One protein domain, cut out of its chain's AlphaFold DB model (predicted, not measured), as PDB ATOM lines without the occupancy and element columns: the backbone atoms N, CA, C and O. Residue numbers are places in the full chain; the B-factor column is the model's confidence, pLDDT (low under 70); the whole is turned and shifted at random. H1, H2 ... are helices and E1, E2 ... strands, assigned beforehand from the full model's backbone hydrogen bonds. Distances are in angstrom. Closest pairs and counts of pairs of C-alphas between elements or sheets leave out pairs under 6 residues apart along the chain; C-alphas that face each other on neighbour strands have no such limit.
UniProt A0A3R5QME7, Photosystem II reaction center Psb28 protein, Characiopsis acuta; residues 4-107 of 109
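AT A GLANCE: This is residues 4 to 107 of the 109 residues of the protein "Photosystem II reaction center Psb28 protein" of Characiopsis acuta (UniProt A0A3R5QME7). A twisted wall of four strands, E1, E2, E6 and E5, has one face partly covered and the other bare. H2 packs over the E1 and E2 part, while the separate E3 and E4 hairpin slants away from E6 like a flap on the same side as H2, and the small H1 only grazes the sheet. The printed part has 104 residues, with six named strands and two named helices in the order E1 E2 H1 E3 E4 E5 E6 H2; the class is mixed, helices and strands. The larger sheet runs E1 - E2 - E6 - E5, all antiparallel. The whole is compact, with a radius of gyration of the C-alphas of 14.4 A and spans of 41 by 28 by 24 A.

HOW THE PARTS SIT: The larger sheet holds E1, residues 16 to 21, E2, residues 28 to 34, E6, residues 78 to 88, and E5, residues 70 to 75; E1 and E5 are its edge strands. E1 and E2 form a hairpin, with N 18 and O 31 within hydrogen-bond range at 2.8 A. E2 and E6 are antiparallel at 160 degrees, with N 30 and O 86 at 2.9 A. E5 and E6 form a hairpin, with N 73 and O 81 at 2.8 A. H2, residues 91 to 105, is on one face of this sheet, making two layers, a helix over a sheet. Its height over the sheet is 8.9 A; it lies over E1 and E2, only just slantwise to the strands, at 31 degrees to E1 on the local plane. The closest C-alphas of E2 and H2 are those of Ala 28 and Ser 94, 5.0 A apart. E3, residues 56 to 60, and E4, residues 63 to 67, form a second antiparallel sheet, a hairpin with N 58 and O 65 at 2.7 A. E4 touches E6, the closest C-alphas being those of Thr 67 and Phe 86, 5.4 A apart. E4 runs on into E5 at 55 degrees. E4 and H2 are near each other, while E3 and H2 are apart. H1, residues 38 to 41, only grazes the larger sheet. In H2 every O i to N i+4 pair is within hydrogen-bond range; H1 is too short for such a pair.

IN THESE COORDINATES: E6, the longest strand, measures 31.0 A from C-alpha 78 at (-0.677, 51.213, 12.730) to C-alpha 88 at (25.459, 38.980, 24.110). H2 measures 20.9 A, E2 20.0 A, E1 16.8 A and E5 16.6 A. E1 begins at C-alpha 16 (19.141, 51.643, 11.827).

THE WHOLE: The C-alphas of Thr 24 and Arg 49, the two farthest apart, are 42.3 A apart. The printed part has no cut. The link from H1 to E3, residues 42 to 55, is long. Mean pLDDT of the printed part is 79.5; residues 4 to 11, 39 to 54 and 107 are under 70.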
ATOM      1  N   PHE A   4      18.009  38.468   7.833       55.53
ATOM      2  CA  PHE A   4      17.102  38.356   8.961       55.53
ATOM      3  C   PHE A   4      16.025  37.338   8.630       55.53
ATOM      4  O   PHE A   4      15.038  37.659   7.982       55.53
ATOM      5  N   THR A   5      16.199  36.092   9.072       52.31
ATOM      6  CA  THR A   5      15.186  35.063   8.812       52.31
ATOM      7  C   THR A   5      14.098  35.134   9.879       52.31
ATOM      8  O   THR A   5      14.303  34.667  11.004       52.31
ATOM      9  N   SER A   6      12.929  35.671   9.537       50.81
ATOM     10  CA  SER A   6      11.722  35.619  10.373       50.81
ATOM     11  C   SER A   6      10.879  34.383  10.036       50.81
ATOM     12  O   SER A   6       9.720  34.505   9.660       50.81
ATOM     13  N   GLY A   7      11.474  33.185  10.007       49.47
ATOM     14  CA  GLY A   7      10.810  32.003   9.423       49.47
ATOM     15  C   GLY A   7      10.392  32.167   7.947       49.47
ATOM     16  O   GLY A   7       9.712  31.303   7.406       49.47
ATOM     17  N   ILE A   8      10.803  33.270   7.316       51.47
ATOM     18  CA  ILE A   8      10.603  33.655   5.923       51.47
ATOM     19  C   ILE A   8      12.009  33.903   5.388       51.47
ATOM     20  O   ILE A   8      12.810  34.580   6.038       51.47
ATOM     21  N   ASN A   9      12.328  33.290   4.251       57.47
ATOM     22  CA  ASN A   9      13.658  33.307   3.639       57.47
ATOM     23  C   ASN A   9      13.893  34.575   2.802       57.47
ATOM     24  O   ASN A   9      14.498  34.510   1.736       57.47
ATOM     25  N   GLU A  10      13.399  35.724   3.260       59.50
ATOM     26  CA  GLU A  10      13.600  36.995   2.569       59.50
ATOM     27  C   GLU A  10      14.640  37.840   3.314       59.50
ATOM     28  O   GLU A  10      14.527  38.031   4.528       59.50
ATOM     29  N   PRO A  11      15.681  38.338   2.624       63.31
ATOM     30  CA  PRO A  11      16.644  39.244   3.227       63.31
ATOM     31  C   PRO A  11      15.992  40.608   3.460       63.31
ATOM     32  O   PRO A  11      15.536  41.265   2.527       63.31
ATOM     33  N   ILE A  12      15.983  41.055   4.713       71.56
ATOM     34  CA  ILE A  12      15.432  42.352   5.107       71.56
ATOM     35  C   ILE A  12      16.577  43.290   5.490       71.56
ATOM     36  O   ILE A  12      17.427  42.936   6.305       71.56
ATOM     37  N   VAL A  13      16.598  44.505   4.944       76.75
ATOM     38  CA  VAL A  13      17.607  45.516   5.295       76.75
ATOM     39  C   VAL A  13      17.068  46.427   6.405       76.75
ATOM     40  O   VAL A  13      16.004  47.021   6.235       76.75
ATOM     41  N   PRO A  14      17.768  46.566   7.544       82.88
ATOM     42  CA  PRO A  14      17.338  47.451   8.618       82.88
ATOM     43  C   PRO A  14      17.659  48.914   8.313       82.88
ATOM     44  O   PRO A  14      18.679  49.231   7.704       82.88
ATOM     45  N   ASN A  15      16.824  49.821   8.816       84.06
ATOM     46  CA  ASN A  15      17.012  51.264   8.651       84.06
ATOM     47  C   ASN A  15      18.048  51.828   9.626       84.06
ATOM     48  O   ASN A  15      18.711  52.820   9.329       84.06
ATOM     49  N   LYS A  16      18.183  51.216  10.806       86.62
ATOM     50  CA  LYS A  16      19.141  51.643  11.827       86.62
ATOM     51  C   LYS A  16      19.699  50.442  12.567       86.62
ATOM     52  O   LYS A  16      18.963  49.541  12.959       86.62
ATOM     53  N   ILE A  17      21.006  50.467  12.797       88.94
ATOM     54  CA  ILE A  17      21.706  49.495  13.631       88.94
ATOM     55  C   ILE A  17      22.456  50.276  14.707       88.94
ATOM     56  O   ILE A  17      23.224  51.187  14.398       88.94
ATOM     57  N   ARG A  18      22.232  49.931  15.972       91.62
ATOM     58  CA  ARG A  18      22.918  50.521  17.122       91.62
ATOM     59  C   ARG A  18      23.644  49.427  17.886       91.62
ATOM     60  O   ARG A  18      23.030  48.453  18.299       91.62
ATOM     61  N   PHE A  19      24.933  49.627  18.110       93.25
ATOM     62  CA  PHE A  19      25.735  48.796  18.997       93.25
ATOM     63  C   PHE A  19      25.971  49.530  20.318       93.25
ATOM     64  O   PHE A  19      26.285  50.722  20.326       93.25
ATOM     65  N   THR A  20      25.832  48.820  21.431       93.56
ATOM     66  CA  THR A  20      26.211  49.287  22.769       93.56
ATOM     67  C   THR A  20      26.920  48.155  23.495       93.56
ATOM     68  O   THR A  20      26.422  47.035  23.466       93.56
ATOM     69  N   SER A  21      28.035  48.420  24.170       94.12
ATOM     70  CA  SER A  21      28.696  47.440  25.042       94.12
ATOM     71  C   SER A  21      28.812  47.956  26.468       94.12
ATOM     72  O   SER A  21      28.734  49.165  26.711       94.12
ATOM     73  N   SER A  22      28.956  47.035  27.424       92.00
ATOM     74  CA  SER A  22      29.370  47.393  28.775       92.00
ATOM     75  C   SER A  22      30.782  47.979  28.748       92.00
ATOM     76  O   SER A  22      31.568  47.718  27.839       92.00
ATOM     77  N   GLN A  23      31.135  48.753  29.774       89.19
ATOM     78  CA  GLN A  23      32.471  49.347  29.876       89.19
ATOM     79  C   GLN A  23      33.592  48.293  29.905       89.19
ATOM     80  O   GLN A  23      34.701  48.558  29.454       89.19
ATOM     81  N   THR A  24      33.291  47.096  30.413       89.62
ATOM     82  CA  THR A  24      34.203  45.946  30.475       89.62
ATOM     83  C   THR A  24      34.123  45.036  29.245       89.62
ATOM     84  O   THR A  24      34.763  43.993  29.237       89.62
ATOM     85  N   ASP A  25      33.308  45.379  28.238       86.56
ATOM     86  CA  ASP A  25      33.012  44.560  27.051       86.56
ATOM     87  C   ASP A  25      32.524  43.118  27.375       86.56
ATOM     88  O   ASP A  25      32.481  42.258  26.497       86.56
ATOM     89  N   GLN A  26      32.098  42.845  28.615       92.00
ATOM     90  CA  GLN A  26      31.554  41.546  29.038       92.00
ATOM     91  C   GLN A  26      30.177  41.259  28.440       92.00
ATOM     92  O   GLN A  26      29.849  40.106  28.160       92.00
ATOM     93  N   THR A  27      29.373  42.303  28.248       94.06
ATOM     94  CA  THR A  27      28.067  42.209  27.600       94.06
ATOM     95  C   THR A  27      27.961  43.247  26.500       94.06
ATOM     96  O   THR A  27      28.548  44.333  26.563       94.06
ATOM     97  N   ALA A  28      27.198  42.917  25.469       95.69
ATOM     98  CA  ALA A  28      26.928  43.829  24.377       95.69
ATOM     99  C   ALA A  28      25.525  43.620  23.839       95.69
ATOM    100  O   ALA A  28      24.989  42.514  23.844       95.69
ATOM    101  N   THR A  29      24.960  44.697  23.321       95.00
ATOM    102  CA  THR A  29      23.640  44.716  22.724       95.00
ATOM    103  C   THR A  29      23.738  45.280  21.316       95.00
ATOM    104  O   THR A  29      24.326  46.344  21.101       95.00
ATOM    105  N   LEU A  30      23.142  44.576  20.355       93.38
ATOM    106  CA  LEU A  30      22.842  45.117  19.036       93.38
ATOM    107  C   LEU A  30      21.342  45.376  18.946       93.38
ATOM    108  O   LEU A  30      20.545  44.443  19.018       93.38
ATOM    109  N   THR A  31      20.961  46.629  18.760       92.25
ATOM    110  CA  THR A  31      19.586  47.008  18.445       92.25
ATOM    111  C   THR A  31      19.471  47.226  16.949       92.25
ATOM    112  O   THR A  31      20.228  48.003  16.363       92.25
ATOM    113  N   VAL A  32      18.517  46.543  16.332       89.69
ATOM    114  CA  VAL A  32      18.212  46.655  14.911       89.69
ATOM    115  C   VAL A  32      16.800  47.199  14.771       89.69
ATOM    116  O   VAL A  32      15.869  46.616  15.317       89.69
ATOM    117  N   THR A  33      16.644  48.301  14.043       89.12
ATOM    118  CA  THR A  33      15.357  48.969  13.831       89.12
ATOM    119  C   THR A  33      14.960  48.907  12.358       89.12
ATOM    120  O   THR A  33      15.750  49.255  11.475       89.12
ATOM    121  N   PHE A  34      13.709  48.535  12.113       86.31
ATOM    122  CA  PHE A  34      13.051  48.531  10.811       86.31
ATOM    123  C   PHE A  34      11.902  49.539  10.860       86.31
ATOM    124  O   PHE A  34      10.943  49.344  11.602       86.31
ATOM    125  N   SER A  35      12.019  50.642  10.128       84.75
ATOM    126  CA  SER A  35      10.983  51.671   9.996       84.75
ATOM    127  C   SER A  35      10.119  51.484   8.757       84.75
ATOM    128  O   SER A  35       8.997  51.980   8.719       84.75
ATOM    129  N   ASP A  36      10.622  50.785   7.737       79.88
ATOM    130  CA  ASP A  36       9.749  50.316   6.670       79.88
ATOM    131  C   ASP A  36       8.984  49.092   7.176       79.88
ATOM    132  O   ASP A  36       9.570  48.051   7.452       79.88
ATOM    133  N   MET A  37       7.671  49.235   7.347       76.19
ATOM    134  CA  MET A  37       6.805  48.146   7.801       76.19
ATOM    135  C   MET A  37       6.133  47.404   6.640       76.19
ATOM    136  O   MET A  37       5.485  46.378   6.864       76.19
ATOM    137  N   SER A  38       6.297  47.884   5.401       71.38
ATOM    138  CA  SER A  38       5.697  47.274   4.209       71.38
ATOM    139  C   SER A  38       6.233  45.858   3.961       71.38
ATOM    140  O   SER A  38       5.456  44.948   3.670       71.38
ATOM    141  N   ILE A  39       7.519  45.643   4.239       65.19
ATOM    142  CA  ILE A  39       8.213  44.343   4.234       65.19
ATOM    143  C   ILE A  39       7.566  43.280   5.139       65.19
ATOM    144  O   ILE A  39       7.671  42.083   4.884       65.19
ATOM    145  N   PHE A  40       6.858  43.698   6.189       65.31
ATOM    146  CA  PHE A  40       6.159  42.795   7.104       65.31
ATOM    147  C   PHE A  40       4.654  42.689   6.798       65.31
ATOM    148  O   PHE A  40       3.946  41.869   7.396       65.31
ATOM    149  N   SER A  41       4.154  43.538   5.893       60.72
ATOM    150  CA  SER A  41       2.761  43.557   5.444       60.72
ATOM    151  C   SER A  41       2.503  42.567   4.304       60.72
ATOM    152  O   SER A  41       1.473  41.897   4.320       60.72
ATOM    153  N   SER A  42       3.464  42.389   3.387       55.34
ATOM    154  CA  SER A  42       3.413  41.408   2.285       55.34
ATOM    155  C   SER A  42       3.334  39.956   2.771       55.34
ATOM    156  O   SER A  42       2.842  39.073   2.075       55.34
ATOM    157  N   SER A  43       3.780  39.716   3.997       53.75
ATOM    158  CA  SER A  43       4.053  38.398   4.555       53.75
ATOM    159  C   SER A  43       3.086  37.991   5.686       53.75
ATOM    160  O   SER A  43       3.269  36.951   6.318       53.75
ATOM    161  N   ASN A  44       2.018  38.770   5.942       54.75
ATOM    162  CA  ASN A  44       0.999  38.524   6.988       54.75
ATOM    163  C   ASN A  44       1.547  38.384   8.427       54.75
ATOM    164  O   ASN A  44       0.848  37.924   9.337       54.75
ATOM    165  N   ILE A  45       2.790  38.797   8.660       57.91
ATOM    166  CA  ILE A  45       3.534  38.497   9.884       57.91
ATOM    167  C   ILE A  45       3.076  39.373  11.061       57.91
ATOM    168  O   ILE A  45       3.059  38.924  12.208       57.91
ATOM    169  N   LEU A  46       2.661  40.609  10.765       55.00
ATOM    170  CA  LEU A  46       2.181  41.600  11.737       55.00
ATOM    171  C   LEU A  46       0.663  41.591  11.935       55.00
ATOM    172  O   LEU A  46       0.113  42.519  12.527       55.00
ATOM    173  N   SER A  47      -0.042  40.569  11.440       55.59
ATOM    174  CA  SER A  47      -1.476  40.476  11.699       55.59
ATOM    175  C   SER A  47      -1.715  40.375  13.216       55.59
ATOM    176  O   SER A  47      -1.150  39.475  13.848       55.59
ATOM    177  N   PRO A  48      -2.587  41.219  13.808       50.03
ATOM    178  CA  PRO A  48      -2.878  41.201  15.245       50.03
ATOM    179  C   PRO A  48      -3.460  39.864  15.730       50.03
ATOM    180  O   PRO A  48      -3.505  39.607  16.928       50.03
ATOM    181  N   ARG A  49      -3.881  38.987  14.806       48.72
ATOM    182  CA  ARG A  49      -4.360  37.630  15.100       48.72
ATOM    183  C   ARG A  49      -3.290  36.540  14.969       48.72
ATOM    184  O   ARG A  49      -3.572  35.409  15.350       48.72
ATOM    185  N   LYS A  50      -2.109  36.826  14.400       52.72
ATOM    186  CA  LYS A  50      -1.115  35.788  14.072       52.72
ATOM    187  C   LYS A  50       0.304  35.989  14.614       52.72
ATOM    188  O   LYS A  50       0.993  34.979  14.635       52.72
ATOM    189  N   ASN A  51       0.731  37.175  15.079       50.91
ATOM    190  CA  ASN A  51       2.025  37.416  15.773       50.91
ATOM    191  C   ASN A  51       3.149  36.421  15.388       50.91
ATOM    192  O   ASN A  51       3.587  35.607  16.205       50.91
ATOM    193  N   ILE A  52       3.562  36.404  14.115       59.88
ATOM    194  CA  ILE A  52       4.348  35.270  13.589       59.88
ATOM    195  C   ILE A  52       5.860  35.443  13.835       59.88
ATOM    196  O   ILE A  52       6.593  34.454  13.795       59.88
ATOM    197  N   ILE A  53       6.356  36.648  14.161       66.25
ATOM    198  CA  ILE A  53       7.796  36.841  14.425       66.25
ATOM    199  C   ILE A  53       8.163  36.260  15.790       66.25
ATOM    200  O   ILE A  53       8.105  36.930  16.815       66.25
ATOM    201  N   LYS A  54       8.562  34.990  15.789       69.88
ATOM    202  CA  LYS A  54       9.022  34.275  16.988       69.88
ATOM    203  C   LYS A  54      10.501  34.499  17.280       69.88
ATOM    204  O   LYS A  54      10.927  34.343  18.421       69.88
ATOM    205  N   ALA A  55      11.282  34.780  16.242       74.06
ATOM    206  CA  ALA A  55      12.709  35.023  16.336       74.06
ATOM    207  C   ALA A  55      13.204  35.784  15.104       74.06
ATOM    208  O   ALA A  55      12.634  35.664  14.018       74.06
ATOM    209  N   LEU A  56      14.300  36.512  15.285       80.38
ATOM    210  CA  LEU A  56      15.100  37.096  14.221       80.38
ATOM    211  C   LEU A  56      16.518  36.563  14.339       80.38
ATOM    212  O   LEU A  56      17.052  36.410  15.439       80.38
ATOM    213  N   SER A  57      17.117  36.258  13.197       81.50
ATOM    214  CA  SER A  57      18.519  35.877  13.104       81.50
ATOM    215  C   SER A  57      19.320  37.013  12.480       81.50
ATOM    216  O   SER A  57      18.792  37.845  11.757       81.50
ATOM    217  N   LEU A  58      20.596  37.059  12.809       82.12
ATOM    218  CA  LEU A  58      21.597  37.922  12.225       82.12
ATOM    219  C   LEU A  58      22.707  36.986  11.768       82.12
ATOM    220  O   LEU A  58      23.492  36.517  12.597       82.12
ATOM    221  N   GLN A  59      22.736  36.670  10.476       79.31
ATOM    222  CA  GLN A  59      23.670  35.686   9.934       79.31
ATOM    223  C   GLN A  59      24.572  36.255   8.840       79.31
ATOM    224  O   GLN A  59      24.201  37.160   8.094       79.31
ATOM    225  N   GLY A  60      25.781  35.714   8.790       77.38
ATOM    226  CA  GLY A  60      26.756  35.857   7.721       77.38
ATOM    227  C   GLY A  60      27.609  34.590   7.672       77.38
ATOM    228  O   GLY A  60      27.409  33.677   8.468       77.38
ATOM    229  N   GLU A  61      28.587  34.536   6.773       78.25
ATOM    230  CA  GLU A  61      29.374  33.321   6.496       78.25
ATOM    231  C   GLU A  61      30.009  32.677   7.751       78.25
ATOM    232  O   GLU A  61      30.061  31.458   7.866       78.25
ATOM    233  N   TYR A  62      30.409  33.488   8.740       81.31
ATOM    234  CA  TYR A  62      31.116  33.032   9.951       81.31
ATOM    235  C   TYR A  62      30.402  33.372  11.270       81.31
ATOM    236  O   TYR A  62      30.972  33.248  12.368       81.31
ATOM    237  N   TYR A  63      29.164  33.863  11.210       82.00
ATOM    238  CA  TYR A  63      28.429  34.258  12.407       82.00
ATOM    239  C   TYR A  63      26.932  34.036  12.268       82.00
ATOM    240  O   TYR A  63      26.348  34.219  11.207       82.00
ATOM    241  N   LYS A  64      26.313  33.678  13.390       86.62
ATOM    242  CA  LYS A  64      24.870  33.582  13.535       86.62
ATOM    243  C   LYS A  64      24.519  34.003  14.951       86.62
ATOM    244  O   LYS A  64      24.929  33.345  15.902       86.62
ATOM    245  N   PHE A  65      23.783  35.093  15.073       87.75
ATOM    246  CA  PHE A  65      23.147  35.499  16.320       87.75
ATOM    247  C   PHE A  65      21.643  35.381  16.141       87.75
ATOM    248  O   PHE A  65      21.135  35.579  15.042       87.75
ATOM    249  N   SER A  66      20.920  35.037  17.193       87.44
ATOM    250  CA  SER A  66      19.464  35.001  17.160       87.44
ATOM    251  C   SER A  66      18.903  35.711  18.373       87.44
ATOM    252  O   SER A  66      19.522  35.752  19.434       87.44
ATOM    253  N   THR A  67      17.725  36.293  18.205       88.06
ATOM    254  CA  THR A  67      16.986  36.901  19.298       88.06
ATOM    255  C   THR A  67      15.505  36.599  19.182       88.06
ATOM    256  O   THR A  67      14.970  36.424  18.087       88.06
ATOM    257  N   LYS A  68      14.856  36.534  20.342       87.12
ATOM    258  CA  LYS A  68      13.401  36.535  20.489       87.12
ATOM    259  C   LYS A  68      12.894  37.844  21.105       87.12
ATOM    260  O   LYS A  68      11.686  38.031  21.173       87.12
ATOM    261  N   ASP A  69      13.791  38.736  21.546       89.94
ATOM    262  CA  ASP A  69      13.418  40.069  22.033       89.94
ATOM    263  C   ASP A  69      13.153  40.967  20.826       89.94
ATOM    264  O   ASP A  69      14.064  41.521  20.201       89.94
ATOM    265  N   ILE A  70      11.880  40.996  20.449       85.88
ATOM    266  CA  ILE A  70      11.368  41.672  19.270       85.88
ATOM    267  C   ILE A  70      10.175  42.497  19.711       85.88
ATOM    268  O   ILE A  70       9.252  41.997  20.357       85.88
ATOM    269  N   ARG A  71      10.196  43.774  19.356       86.69
ATOM    270  CA  ARG A  71       9.199  44.753  19.764       86.69
ATOM    271  C   ARG A  71       8.655  45.440  18.534       86.69
ATOM    272  O   ARG A  71       9.408  45.875  17.673       86.69
ATOM    273  N   VAL A  72       7.337  45.555  18.470       84.31
ATOM    274  CA  VAL A  72       6.660  46.345  17.443       84.31
ATOM    275  C   VAL A  72       6.103  47.579  18.122       84.31
ATOM    276  O   VAL A  72       5.314  47.468  19.061       84.31
ATOM    277  N   ILE A  73       6.518  48.748  17.655       85.44
ATOM    278  CA  ILE A  73       6.006  50.023  18.139       85.44
ATOM    279  C   ILE A  73       4.848  50.433  17.241       85.44
ATOM    280  O   ILE A  73       4.976  50.512  16.019       85.44
ATOM    281  N   TRP A  74       3.702  50.680  17.868       85.06
ATOM    282  CA  TRP A  74       2.466  51.061  17.197       85.06
ATOM    283  C   TRP A  74       2.214  52.553  17.389       85.06
ATOM    284  O   TRP A  74       2.283  53.065  18.504       85.06
ATOM    285  N   LEU A  75       1.869  53.243  16.305       85.44
ATOM    286  CA  LEU A  75       1.481  54.649  16.318       85.44
ATOM    287  C   LEU A  75       0.083  54.769  15.705       85.44
ATOM    288  O   LEU A  75      -0.131  54.392  14.554       85.44
ATOM    289  N   LYS A  76      -0.888  55.282  16.474       87.75
ATOM    290  CA  LYS A  76      -2.290  55.458  16.031       87.75
ATOM    291  C   LYS A  76      -2.910  54.180  15.429       87.75
ATOM    292  O   LYS A  76      -3.576  54.227  14.399       87.75
ATOM    293  N   GLY A  77      -2.652  53.026  16.050       78.75
ATOM    294  CA  GLY A  77      -3.197  51.733  15.615       78.75
ATOM    295  C   GLY A  77      -2.539  51.131  14.368       78.75
ATOM    296  O   GLY A  77      -2.976  50.079  13.909       78.75
ATOM    297  N   LYS A  78      -1.483  51.755  13.831       81.88
ATOM    298  CA  LYS A  78      -0.677  51.213  12.730       81.88
ATOM    299  C   LYS A  78       0.720  50.833  13.234       81.88
ATOM    300  O   LYS A  78       1.267  51.563  14.067       81.88
ATOM    301  N   PRO A  79       1.309  49.722  12.761       81.50
ATOM    302  CA  PRO A  79       2.682  49.386  13.108       81.50
ATOM    303  C   PRO A  79       3.605  50.440  12.484       81.50
ATOM    304  O   PRO A  79       3.494  50.732  11.294       81.50
ATOM    305  N   TYR A  80       4.458  51.053  13.301       84.44
ATOM    306  CA  TYR A  80       5.282  52.194  12.900       84.44
ATOM    307  C   TYR A  80       6.749  51.803  12.713       84.44
ATOM    308  O   TYR A  80       7.330  52.121  11.683       84.44
ATOM    309  N   PHE A  81       7.329  51.063  13.657       87.31
ATOM    310  CA  PHE A  81       8.626  50.415  13.466       87.31
ATOM    311  C   PHE A  81       8.742  49.137  14.296       87.31
ATOM    312  O   PHE A  81       8.020  48.944  15.278       87.31
ATOM    313  N   LEU A  82       9.661  48.267  13.895       87.19
ATOM    314  CA  LEU A  82      10.036  47.050  14.600       87.19
ATOM    315  C   LEU A  82      11.467  47.179  15.115       87.19
ATOM    316  O   LEU A  82      12.364  47.579  14.379       87.19
ATOM    317  N   GLU A  83      11.687  46.805  16.368       89.56
ATOM    318  CA  GLU A  83      13.006  46.712  16.981       89.56
ATOM    319  C   GLU A  83      13.310  45.276  17.388       89.56
ATOM    320  O   GLU A  83      12.487  44.599  17.998       89.56
ATOM    321  N   ALA A  84      14.518  44.824  17.072       89.75
ATOM    322  CA  ALA A  84      15.059  43.549  17.511       89.75
ATOM    323  C   ALA A  84      16.317  43.795  18.341       89.75
ATOM    324  O   ALA A  84      17.206  44.545  17.924       89.75
ATOM    325  N   ILE A  85      16.391  43.168  19.511       92.56
ATOM    326  CA  ILE A  85      17.475  43.376  20.471       92.56
ATOM    327  C   ILE A  85      18.259  42.074  20.610       92.56
ATOM    328  O   ILE A  85      17.744  41.080  21.111       92.56
ATOM    329  N   PHE A  86      19.513  42.064  20.173       92.75
ATOM    330  CA  PHE A  86      20.421  40.929  20.335       92.75
ATOM    331  C   PHE A  86      21.314  41.183  21.544       92.75
ATOM    332  O   PHE A  86      22.144  42.088  21.499       92.75
ATOM    333  N   LEU A  87      21.150  40.391  22.604       94.19
ATOM    334  CA  LEU A  87      21.948  40.480  23.825       94.19
ATOM    335  C   LEU A  87      23.034  39.403  23.833       94.19
ATOM    336  O   LEU A  87      22.724  38.215  23.820       94.19
ATOM    337  N   MET A  88      24.291  39.829  23.891       94.56
ATOM    338  CA  MET A  88      25.459  38.980  24.110       94.56
ATOM    339  C   MET A  88      25.808  39.011  25.596       94.56
ATOM    340  O   MET A  88      25.975  40.089  26.172       94.56
ATOM    341  N   THR A  89      25.926  37.838  26.211       92.94
ATOM    342  CA  THR A  89      26.177  37.702  27.656       92.94
ATOM    343  C   THR A  89      27.605  37.275  27.978       92.94
ATOM    344  O   THR A  89      27.944  37.107  29.147       92.94
ATOM    345  N   SER A  90      28.447  37.109  26.956       92.75
ATOM    346  CA  SER A  90      29.857  36.762  27.109       92.75
ATOM    347  C   SER A  90      30.775  37.768  26.420       92.75
ATOM    348  O   SER A  90      30.446  38.338  25.374       92.75
ATOM    349  N   GLU A  91      31.977  37.935  26.971       93.56
ATOM    350  CA  GLU A  91      33.015  38.808  26.414       93.56
ATOM    351  C   GLU A  91      33.388  38.395  24.982       93.56
ATOM    352  O   GLU A  91      33.469  39.221  24.072       93.56
ATOM    353  N   LYS A  92      33.529  37.086  24.743       92.38
ATOM    354  CA  LYS A  92      33.861  36.534  23.423       92.38
ATOM    355  C   LYS A  92      32.815  36.899  22.368       92.38
ATOM    356  O   LYS A  92      33.174  37.293  21.256       92.38
ATOM    357  N   GLU A  93      31.532  36.759  22.693       91.31
ATOM    358  CA  GLU A  93      30.442  37.129  21.787       91.31
ATOM    359  C   GLU A  93      30.372  38.639  21.581       91.31
ATOM    360  O   GLU A  93      30.229  39.089  20.446       91.31
ATOM    361  N   SER A  94      30.556  39.415  22.647       92.94
ATOM    362  CA  SER A  94      30.576  40.879  22.610       92.94
ATOM    363  C   SER A  94      31.680  41.406  21.692       92.94
ATOM    364  O   SER A  94      31.417  42.205  20.789       92.94
ATOM    365  N   MET A  95      32.905  40.886  21.823       92.25
ATOM    366  CA  MET A  95      34.017  41.211  20.926       92.25
ATOM    367  C   MET A  95      33.748  40.776  19.483       92.25
ATOM    368  O   MET A  95      34.061  41.512  18.541       92.25
ATOM    369  N   LYS A  96      33.163  39.587  19.283       91.31
ATOM    370  CA  LYS A  96      32.796  39.094  17.949       91.31
ATOM    371  C   LYS A  96      31.770  40.021  17.289       91.31
ATOM    372  O   LYS A  96      31.967  40.426  16.144       91.31
ATOM    373  N   LEU A  97      30.727  40.404  18.020       90.75
ATOM    374  CA  LEU A  97      29.679  41.311  17.562       90.75
ATOM    375  C   LEU A  97      30.239  42.700  17.223       90.75
ATOM    376  O   LEU A  97      29.922  43.233  16.163       90.75
ATOM    377  N   LYS A  98      31.131  43.245  18.058       91.12
ATOM    378  CA  LYS A  98      31.822  44.527  17.822       91.12
ATOM    379  C   LYS A  98      32.612  44.521  16.510       91.12
ATOM    380  O   LYS A  98      32.500  45.453  15.715       91.12
ATOM    381  N   LYS A  99      33.366  43.447  16.236       90.19
ATOM    382  CA  LYS A  99      34.102  43.277  14.967       90.19
ATOM    383  C   LYS A  99      33.161  43.249  13.761       90.19
ATOM    384  O   LYS A  99      33.439  43.900  12.758       90.19
ATOM    385  N   ILE A 100      32.047  42.527  13.874       87.19
ATOM    386  CA  ILE A 100      31.044  42.407  12.807       87.19
ATOM    387  C   ILE A 100      30.361  43.751  12.550       87.19
ATOM    388  O   ILE A 100      30.287  44.181  11.402       87.19
ATOM    389  N   PHE A 101      29.929  44.448  13.603       87.88
ATOM    390  CA  PHE A 101      29.325  45.774  13.498       87.88
ATOM    391  C   PHE A 101      30.257  46.763  12.787       87.88
ATOM    392  O   PHE A 101      29.837  47.426  11.840       87.88
ATOM    393  N   ASN A 102      31.538  46.787  13.161       87.75
ATOM    394  CA  ASN A 102      32.540  47.637  12.516       87.75
ATOM    395  C   ASN A 102      32.799  47.266  11.045       87.75
ATOM    396  O   ASN A 102      33.127  48.131  10.238       87.75
ATOM    397  N   ALA A 103      32.686  45.987  10.679       83.56
ATOM    398  CA  ALA A 103      32.821  45.552   9.288       83.56
ATOM    399  C   ALA A 103      31.604  45.952   8.437       83.56
ATOM    400  O   ALA A 103      31.754  46.296   7.267       83.56
ATOM    401  N   ILE A 104      30.406  45.921   9.027       77.25
ATOM    402  CA  ILE A 104      29.156  46.331   8.377       77.25
ATOM    403  C   ILE A 104      29.122  47.849   8.190       77.25
ATOM    404  O   ILE A 104      28.799  48.311   7.100       77.25
ATOM    405  N   SER A 105      29.481  48.625   9.218       74.50
ATOM    406  CA  SER A 105      29.439  50.090   9.153       74.50
ATOM    407  C   SER A 105      30.360  50.652   8.068       74.50
ATOM    408  O   SER A 105      29.984  51.595   7.383       74.50
ATOM    409  N   LYS A 106      31.518  50.021   7.842       71.50
ATOM    410  CA  LYS A 106      32.447  50.379   6.757       71.50
ATOM    411  C   LYS A 106      31.931  50.079   5.346       71.50
ATOM    412  O   LYS A 106      32.487  50.613   4.402       71.50
ATOM    413  N   LYS A 107      30.936  49.199   5.188       62.75
ATOM    414  CA  LYS A 107      30.353  48.847   3.878       62.75
ATOM    415  C   LYS A 107      29.156  49.717   3.486       62.75
ATOM    416  O   LYS A 107      28.692  49.604   2.359       62.75
TER     417      LYS A 107